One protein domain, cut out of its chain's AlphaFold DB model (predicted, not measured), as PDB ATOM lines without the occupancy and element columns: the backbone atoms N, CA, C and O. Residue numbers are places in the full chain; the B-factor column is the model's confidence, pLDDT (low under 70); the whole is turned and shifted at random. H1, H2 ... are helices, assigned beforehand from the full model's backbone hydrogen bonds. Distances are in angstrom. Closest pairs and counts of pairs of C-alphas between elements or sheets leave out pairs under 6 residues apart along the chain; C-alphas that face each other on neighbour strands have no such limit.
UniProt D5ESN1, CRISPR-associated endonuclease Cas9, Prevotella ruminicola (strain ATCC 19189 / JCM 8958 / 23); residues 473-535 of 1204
ATOM      1  N   GLN A 473     107.859 126.105 148.424       88.44
ATOM      2  CA  GLN A 473     109.204 126.054 147.832       88.44
ATOM      3  C   GLN A 473     109.248 125.311 146.486       88.44
ATOM      4  O   GLN A 473     110.040 125.676 145.624       88.44
ATOM      5  N   HIS A 474     108.397 124.300 146.285       87.75
ATOM      6  CA  HIS A 474     108.322 123.567 145.018       87.75
ATOM      7  C   HIS A 474     107.727 124.411 143.877       87.75
ATOM      8  O   HIS A 474     108.090 124.199 142.729       87.75
ATOM      9  N   VAL A 475     106.872 125.397 144.184       88.25
ATOM     10  CA  VAL A 475     106.342 126.352 143.193       88.25
ATOM     11  C   VAL A 475     107.374 127.440 142.907       88.25
ATOM     12  O   VAL A 475     107.624 127.777 141.758       88.25
ATOM     13  N   TRP A 476     108.002 127.991 143.951       90.25
ATOM     14  CA  TRP A 476     108.931 129.115 143.794       90.25
ATOM     15  C   TRP A 476     110.323 128.716 143.280       90.25
ATOM     16  O   TRP A 476     111.029 129.530 142.678       90.25
ATOM     17  N   GLY A 477     110.748 127.482 143.561       87.81
ATOM     18  CA  GLY A 477     112.062 126.955 143.195       87.81
ATOM     19  C   GLY A 477     112.223 126.667 141.702       87.81
ATOM     20  O   GLY A 477     113.352 126.668 141.218       87.81
ATOM     21  N   ILE A 478     111.115 126.472 140.981       90.94
ATOM     22  CA  ILE A 478     111.076 126.205 139.539       90.94
ATOM     23  C   ILE A 478     110.736 127.511 138.813       90.94
ATOM     24  O   ILE A 478     109.765 128.184 139.164       90.94
ATOM     25  N   LYS A 479     111.555 127.903 137.827       89.69
ATOM     26  CA  LYS A 479     111.468 129.224 137.179       89.69
ATOM     27  C   LYS A 479     110.118 129.424 136.488       89.69
ATOM     28  O   LYS A 479     109.480 130.447 136.717       89.69
ATOM     29  N   GLU A 480     109.682 128.431 135.726       91.06
ATOM     30  CA  GLU A 480     108.469 128.449 134.910       91.06
ATOM     31  C   GLU A 480     107.218 128.527 135.796       91.06
ATOM     32  O   GLU A 480     106.335 129.353 135.579       91.06
ATOM     33  N   MET A 481     107.169 127.725 136.868       89.00
ATOM     34  CA  MET A 481     106.055 127.752 137.826       89.00
ATOM     35  C   MET A 481     105.990 129.068 138.602       89.00
ATOM     36  O   MET A 481     104.901 129.561 138.897       89.00
ATOM     37  N   ARG A 482     107.149 129.648 138.931       90.62
ATOM     38  CA  ARG A 482     107.238 130.954 139.583       90.62
ATOM     39  C   ARG A 482     106.727 132.068 138.674       90.62
ATOM     40  O   ARG A 482     105.984 132.917 139.153       90.62
ATOM     41  N   GLU A 483     107.136 132.079 137.410       90.88
ATOM     42  CA  GLU A 483     106.703 133.077 136.423       90.88
ATOM     43  C   GLU A 483     105.194 132.979 136.183       90.88
ATOM     44  O   GLU A 483     104.493 133.969 136.381       90.88
ATOM     45  N   ALA A 484     104.669 131.767 135.968       90.56
ATOM     46  CA  ALA A 484     103.229 131.538 135.852       90.56
ATOM     47  C   ALA A 484     102.456 131.961 137.116       90.56
ATOM     48  O   ALA A 484     101.363 132.517 137.036       90.56
ATOM     49  N   ALA A 485     102.999 131.720 138.316       89.06
ATOM     50  CA  ALA A 485     102.361 132.167 139.554       89.06
ATOM     51  C   ALA A 485     102.334 133.692 139.697       89.06
ATOM     52  O   ALA A 485     101.373 134.229 140.241       89.06
ATOM     53  N   ILE A 486     103.367 134.388 139.219       91.00
ATOM     54  CA  ILE A 486     103.403 135.853 139.202       91.00
ATOM     55  C   ILE A 486     102.341 136.390 138.236       91.00
ATOM     56  O   ILE A 486     101.556 137.242 138.644       91.00
ATOM     57  N   GLU A 487     102.286 135.869 137.009       90.94
ATOM     58  CA  GLU A 487     101.321 136.285 135.980       90.94
ATOM     59  C   GLU A 487      99.876 136.075 136.436       90.94
ATOM     60  O   GLU A 487      99.102 137.026 136.456       90.94
ATOM     61  N   ASN A 488      99.545 134.893 136.963       91.19
ATOM     62  CA  ASN A 488      98.192 134.634 137.459       91.19
ATOM     63  C   ASN A 488      97.774 135.599 138.584       91.19
ATOM     64  O   ASN A 488      96.614 135.993 138.676       91.19
ATOM     65  N   VAL A 489      98.700 135.981 139.474       89.19
ATOM     66  CA  VAL A 489      98.389 136.956 140.533       89.19
ATOM     67  C   VAL A 489      98.186 138.355 139.945       89.19
ATOM     68  O   VAL A 489      97.309 139.075 140.420       89.19
ATOM     69  N   ILE A 490      98.951 138.734 138.915       90.06
ATOM     70  CA  ILE A 490      98.753 139.992 138.179       90.06
ATOM     71  C   ILE A 490      97.369 140.001 137.516       90.06
ATOM     72  O   ILE A 490      96.637 140.978 137.670       90.06
ATOM     73  N   ASP A 491      96.964 138.903 136.881       88.88
ATOM     74  CA  ASP A 491      95.651 138.782 136.240       88.88
ATOM     75  C   ASP A 491      94.505 138.916 137.249       88.88
ATOM     76  O   ASP A 491      93.543 139.649 137.011       88.88
ATOM     77  N   VAL A 492      94.626 138.294 138.427       87.81
ATOM     78  CA  VAL A 492      93.665 138.468 139.535       87.81
ATOM     79  C   VAL A 492      93.590 139.929 139.990       87.81
ATOM     80  O   VAL A 492      92.527 140.414 140.367       87.81
ATOM     81  N   MET A 493      94.709 140.653 139.962       87.06
ATOM     82  CA  MET A 493      94.743 142.059 140.358       87.06
ATOM     83  C   MET A 493      94.137 142.984 139.300       87.06
ATOM     84  O   MET A 493      93.453 143.936 139.667       87.06
ATOM     85  N   HIS A 494      94.354 142.706 138.014       85.69
ATOM     86  CA  HIS A 494      93.798 143.495 136.910       85.69
ATOM     87  C   HIS A 494      92.316 143.195 136.644       85.69
ATOM     88  O   HIS A 494      91.591 144.080 136.202       85.69
ATOM     89  N   SER A 495      91.852 141.981 136.953       82.31
ATOM     90  CA  SER A 495      90.435 141.590 136.860       82.31
ATOM     91  C   SER A 495      89.590 142.017 138.067       82.31
ATOM     92  O   SER A 495      88.369 141.866 138.047       82.31
ATOM     93  N   TYR A 496      90.209 142.563 139.118       78.81
ATOM     94  CA  TYR A 496      89.496 143.033 140.302       78.81
ATOM     95  C   TYR A 496      88.653 144.278 139.988       78.81
ATOM     96  O   TYR A 496      89.170 145.393 139.889       78.81
ATOM     97  N   ASP A 497      87.333 144.094 139.912       70.50
ATOM     98  CA  ASP A 497      86.370 145.190 139.850       70.50
ATOM     99  C   ASP A 497      85.869 145.549 141.254       70.50
ATOM    100  O   ASP A 497      85.236 144.761 141.959       70.50
ATOM    101  N   LYS A 498      86.135 146.790 141.662       62.00
ATOM    102  CA  LYS A 498      85.735 147.321 142.967       62.00
ATOM    103  C   LYS A 498      84.213 147.479 143.105       62.00
ATOM    104  O   LYS A 498      83.742 147.587 144.237       62.00
ATOM    105  N   ASN A 499      83.471 147.502 141.998       56.53
ATOM    106  CA  ASN A 499      82.023 147.722 141.976       56.53
ATOM    107  C   ASN A 499      81.198 146.423 141.981       56.53
ATOM    108  O   ASN A 499      79.988 146.497 142.172       56.53
ATOM    109  N   ASN A 500      81.825 145.256 141.786       55.16
ATOM    110  CA  ASN A 500      81.115 144.022 141.415       55.16
ATOM    111  C   ASN A 500      81.345 142.837 142.378       55.16
ATOM    112  O   ASN A 500      80.986 141.706 142.069       55.16
ATOM    113  N   ILE A 501      81.974 143.063 143.539       53.59
ATOM    114  CA  ILE A 501      82.327 141.997 144.493       53.59
ATOM    115  C   ILE A 501      81.829 142.381 145.892       53.59
ATOM    116  O   ILE A 501      82.095 143.495 146.341       53.59
ATOM    117  N   ASP A 502      81.150 141.450 146.579       52.28
ATOM    118  CA  ASP A 502      80.519 141.532 147.916       52.28
ATOM    119  C   ASP A 502      81.444 142.031 149.053       52.28
ATOM    120  O   ASP A 502      81.793 141.311 149.991       52.28
ATOM    121  N   GLY A 503      81.912 143.277 148.983       58.12
ATOM    122  CA  GLY A 503      82.776 143.894 149.991       58.12
ATOM    123  C   GLY A 503      84.148 143.226 150.187       58.12
ATOM    124  O   GLY A 503      84.868 143.598 151.120       58.12
ATOM    125  N   ILE A 504      84.542 142.262 149.343       66.25
ATOM    126  CA  ILE A 504      85.846 141.593 149.429       66.25
ATOM    127  C   ILE A 504      86.922 142.539 148.898       66.25
ATOM    128  O   ILE A 504      86.901 142.977 147.755       66.25
ATOM    129  N   THR A 505      87.897 142.859 149.746       80.06
ATOM    130  CA  THR A 505      89.048 143.686 149.355       80.06
ATOM    131  C   THR A 505      89.958 142.950 148.368       80.06
ATOM    132  O   THR A 505      90.099 141.736 148.486       80.06
ATOM    133  N   LEU A 506      90.703 143.679 147.530       80.62
ATOM    134  CA  LEU A 506      91.761 143.123 146.665       80.62
ATOM    135  C   LEU A 506      92.720 142.168 147.408       80.62
ATOM    136  O   LEU A 506      93.060 141.102 146.905       80.62
ATOM    137  N   GLU A 507      93.122 142.513 148.639       83.06
ATOM    138  CA  GLU A 507      93.943 141.632 149.490       83.06
ATOM    139  C   GLU A 507      93.250 140.291 149.770       83.06
ATOM    140  O   GLU A 507      93.899 139.248 149.796       83.06
ATOM    141  N   GLY A 508      91.936 140.329 149.992       83.69
ATOM    142  CA  GLY A 508      91.088 139.156 150.169       83.69
ATOM    143  C   GLY A 508      91.077 138.286 148.919       83.69
ATOM    144  O   GLY A 508      91.391 137.108 149.029       83.69
ATOM    145  N   CYS A 509      90.829 138.870 147.742       84.38
ATOM    146  CA  CYS A 509      90.839 138.151 146.463       84.38
ATOM    147  C   CYS A 509      92.177 137.442 146.217       84.38
ATOM    148  O   CYS A 509      92.203 136.237 145.971       84.38
ATOM    149  N   VAL A 510      93.297 138.154 146.385       87.12
ATOM    150  CA  VAL A 510      94.639 137.572 146.222       87.12
ATOM    151  C   VAL A 510      94.888 136.456 147.243       87.12
ATOM    152  O   VAL A 510      95.425 135.409 146.889       87.12
ATOM    153  N   LYS A 511      94.490 136.628 148.511       89.00
ATOM    154  CA  LYS A 511      94.658 135.581 149.534       89.00
ATOM    155  C   LYS A 511      93.819 134.342 149.250       89.00
ATOM    156  O   LYS A 511      94.338 133.242 149.420       89.00
ATOM    157  N   THR A 512      92.565 134.513 148.838       88.12
ATOM    158  CA  THR A 512      91.675 133.409 148.461       88.12
ATOM    159  C   THR A 512      92.262 132.647 147.280       88.12
ATOM    160  O   THR A 512      92.473 131.442 147.389       88.12
ATOM    161  N   PHE A 513      92.680 133.357 146.227       89.50
ATOM    162  CA  PHE A 513      93.332 132.755 145.066       89.50
ATOM    163  C   PHE A 513      94.587 131.953 145.447       89.50
ATOM    164  O   PHE A 513      94.731 130.793 145.065       89.50
ATOM    165  N   LEU A 514      95.483 132.531 146.257       90.62
ATOM    166  CA  LEU A 514      96.694 131.841 146.714       90.62
ATOM    167  C   LEU A 514      96.377 130.601 147.568       90.62
ATOM    168  O   LEU A 514      97.077 129.590 147.475       90.62
ATOM    169  N   LYS A 515      95.331 130.671 148.397       91.75
ATOM    170  CA  LYS A 515      94.884 129.559 149.240       91.75
ATOM    171  C   LYS A 515      94.317 128.414 148.404       91.75
ATOM    172  O   LYS A 515      94.683 127.269 148.642       91.75
ATOM    173  N   GLU A 516      93.473 128.713 147.426       90.56
ATOM    174  CA  GLU A 516      92.794 127.710 146.600       90.56
ATOM    175  C   GLU A 516      93.727 127.107 145.545       90.56
ATOM    176  O   GLU A 516      93.846 125.888 145.442       90.56
ATOM    177  N   ARG A 517      94.451 127.948 144.796       90.62
ATOM    178  CA  ARG A 517      95.268 127.502 143.658       90.62
ATOM    179  C   ARG A 517      96.579 126.837 144.066       90.62
ATOM    180  O   ARG A 517      97.040 125.933 143.364       90.62
ATOM    181  N   TYR A 518      97.187 127.306 145.159       90.12
ATOM    182  CA  TYR A 518      98.529 126.906 145.602       90.12
ATOM    183  C   TYR A 518      98.562 126.330 147.026       90.12
ATOM    184  O   TYR A 518      99.651 126.091 147.552       90.12
ATOM    185  N   GLN A 519      97.400 126.113 147.659       88.25
ATOM    186  CA  GLN A 519      97.274 125.493 148.989       88.25
ATOM    187  C   GLN A 519      98.104 126.203 150.075       88.25
ATOM    188  O   GLN A 519      98.675 125.583 150.976       88.25
ATOM    189  N   VAL A 520      98.202 127.534 149.996       90.00
ATOM    190  CA  VAL A 520      98.980 128.330 150.951       90.00
ATOM    191  C   VAL A 520      98.278 128.374 152.315       90.00
ATOM    192  O   VAL A 520      97.106 128.727 152.417       90.00
ATOM    193  N   SER A 521      99.013 128.071 153.390       88.94
ATOM    194  CA  SER A 521      98.489 128.119 154.762       88.94
ATOM    195  C   SER A 521      98.194 129.545 155.248       88.94
ATOM    196  O   SER A 521      98.874 130.502 154.867       88.94
ATOM    197  N   ASP A 522      97.249 129.694 156.183       85.38
ATOM    198  CA  ASP A 522      96.889 131.004 156.755       85.38
ATOM    199  C   ASP A 522      98.083 131.714 157.426       85.38
ATOM    200  O   ASP A 522      98.166 132.945 157.432       85.38
ATOM    201  N   ASP A 523      99.050 130.960 157.961       84.94
ATOM    202  CA  ASP A 523     100.280 131.519 158.530       84.94
ATOM    203  C   ASP A 523     101.252 132.049 157.469       84.94
ATOM    204  O   ASP A 523     101.910 133.069 157.700       84.94
ATOM    205  N   ASN A 524     101.314 131.423 156.291       86.75
ATOM    206  CA  ASN A 524     102.080 131.946 155.162       86.75
ATOM    207  C   ASN A 524     101.376 133.150 154.519       86.75
ATOM    208  O   ASN A 524     102.043 134.138 154.216       86.75
ATOM    209  N   LEU A 525     100.041 133.153 154.423       87.62
ATOM    210  CA  LEU A 525      99.271 134.300 153.917       87.62
ATOM    211  C   LEU A 525      99.459 135.569 154.767       87.62
ATOM    212  O   LEU A 525      99.432 136.680 154.236       87.62
ATOM    213  N   LYS A 526      99.719 135.441 156.079       84.56
ATOM    214  CA  LYS A 526     100.076 136.581 156.953       84.56
ATOM    215  C   LYS A 526     101.396 137.258 156.567       84.56
ATOM    216  O   LYS A 526     101.641 138.382 157.011       84.56
ATOM    217  N   LYS A 527     102.261 136.591 155.793       86.56
ATOM    218  CA  LYS A 527     103.539 137.144 155.321       86.56
ATOM    219  C   LYS A 527     103.374 138.003 154.066       86.56
ATOM    220  O   LYS A 527     104.318 138.711 153.728       86.56
ATOM    221  N   LEU A 528     102.224 137.968 153.386       88.50
ATOM    222  CA  LEU A 528     101.973 138.793 152.205       88.50
ATOM    223  C   LEU A 528     102.142 140.280 152.550       88.50
ATOM    224  O   LEU A 528     101.662 140.756 153.584       88.50
ATOM    225  N   TYR A 529     102.863 141.021 151.710       89.44
ATOM    226  CA  TYR A 529     102.989 142.461 151.904       89.44
ATOM    227  C   TYR A 529     101.734 143.164 151.406       89.44
ATOM    228  O   TYR A 529     101.152 142.786 150.397       89.44
ATOM    229  N   HIS A 530     101.348 144.225 152.111       83.56
ATOM    230  CA  HIS A 530     100.216 145.062 151.740       83.56
ATOM    231  C   HIS A 530     100.661 146.530 151.685       83.56
ATOM    232  O   HIS A 530     101.262 146.998 152.659       83.56
ATOM    233  N   PRO A 531     100.354 147.305 150.627       77.50
ATOM    234  CA  PRO A 531     100.797 148.699 150.488       77.50
ATOM    235  C   PRO A 531     100.444 149.605 151.680       77.50
ATOM    236  O   PRO A 531     101.197 150.518 152.017       77.50
ATOM    237  N   SER A 532      99.326 149.325 152.357       69.69
ATOM    238  CA  SER A 532      98.842 150.070 153.533       69.69
ATOM    239  C   SER A 532      99.286 149.500 154.889       69.69
ATOM    240  O   SER A 532      98.757 149.915 155.922       69.69
ATOM    241  N   MET A 533     100.210 148.532 154.926       68.25
ATOM    242  CA  MET A 533     100.688 147.946 156.184       68.25
ATOM    243  C   MET A 533     101.304 149.035 157.091       68.25
ATOM    244  O   MET A 533     102.052 149.898 156.637       68.25
ATOM    245  N   LEU A 534     100.995 149.000 158.390       63.78
ATOM    246  CA  LEU A 534     101.556 149.884 159.426       63.78
ATOM    247  C   LEU A 534     102.152 149.041 160.560       63.78
ATOM    248  O   LEU A 534     101.750 147.895 160.732       63.78
ATOM    249  N   ASP A 535     103.060 149.603 161.369       60.97
ATOM    250  CA  ASP A 535     103.536 148.961 162.610       60.97
ATOM    251  C   ASP A 535     102.351 148.790 163.595       60.97
ATOM    252  O   ASP A 535     101.903 149.797 164.157       60.97
TER     253      ASP A 535
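AT A GLANCE: This is residues 473 to 535 of the 1204 residues of the protein "CRISPR-associated endonuclease Cas9" of Prevotella ruminicola (strain ATCC 19189 / JCM 8958 / 23) (UniProt D5ESN1). A helical hairpin makes the body: the long helix H2 and the shorter H3 run opposite ways, joined by a long loop. The short H1 makes a corner at the first end of H2, and the short H4 packs on H3, away from H2; residues 526 to 535 form a tail with no named element. You have 63 printed residues, with four named helices in the order H1, H2, H3, H4 and no named strand; the class is all helix. The whole is only just compact, close to loose, with a radius of gyration of the C-alphas of 12.7 A and spans of 36 by 29 by 19 A.

HOW THE PARTS SIT: Start at H1, residues 473 to 476, which touches H2, residues 479 to 494, only at the corner by their tight link; their closest C-alphas, of Trp 476 and Arg 482, are 4.9 A apart. Look next at residues 489 to 493, the part of H2 that touches H3, residues 506 to 518. The closest C-alphas of this hairpin, of Val 492 and Val 510, are 6.8 A apart, and the tilt is shallow at 34.7 degrees, only just short of steep, opposite ways. H1 and H3 are only just apart, at 8.2 A. With residues 511 to 515 alone, H3 only just touches H4, residues 522 to 525, with 3 pairs of C-alphas within 8 A; the closest, of Lys 511 and Leu 525, are 6.5 A apart. H4 is apart from H1 and H2. In H2 and H3 every O i to N i+4 pair is within hydrogen-bond range; H1 and H4 are too short for such a pair.

IN THESE COORDINATES: Find C-alpha 473 at (109.204, 126.054, 147.832), where the four residues of H1 begin. H2 runs 22.7 A from C-alpha 479 at (111.468, 129.224, 137.179) to C-alpha 494, and H3 17.6 A from C-alpha 506 to C-alpha 518. H4, four residues, ends at C-alpha 525 at (99.271, 134.300, 153.917).

THE WHOLE: The C-alphas farthest apart, of Gly 477 and Asn 499, are 36.5 A apart. The printed part has no cut; the link from H2 to H3, 11 residues, is long. Look for pLDDT under 70 at residues 498 to 504 and 532 to 535; the mean of the printed part is 82.6.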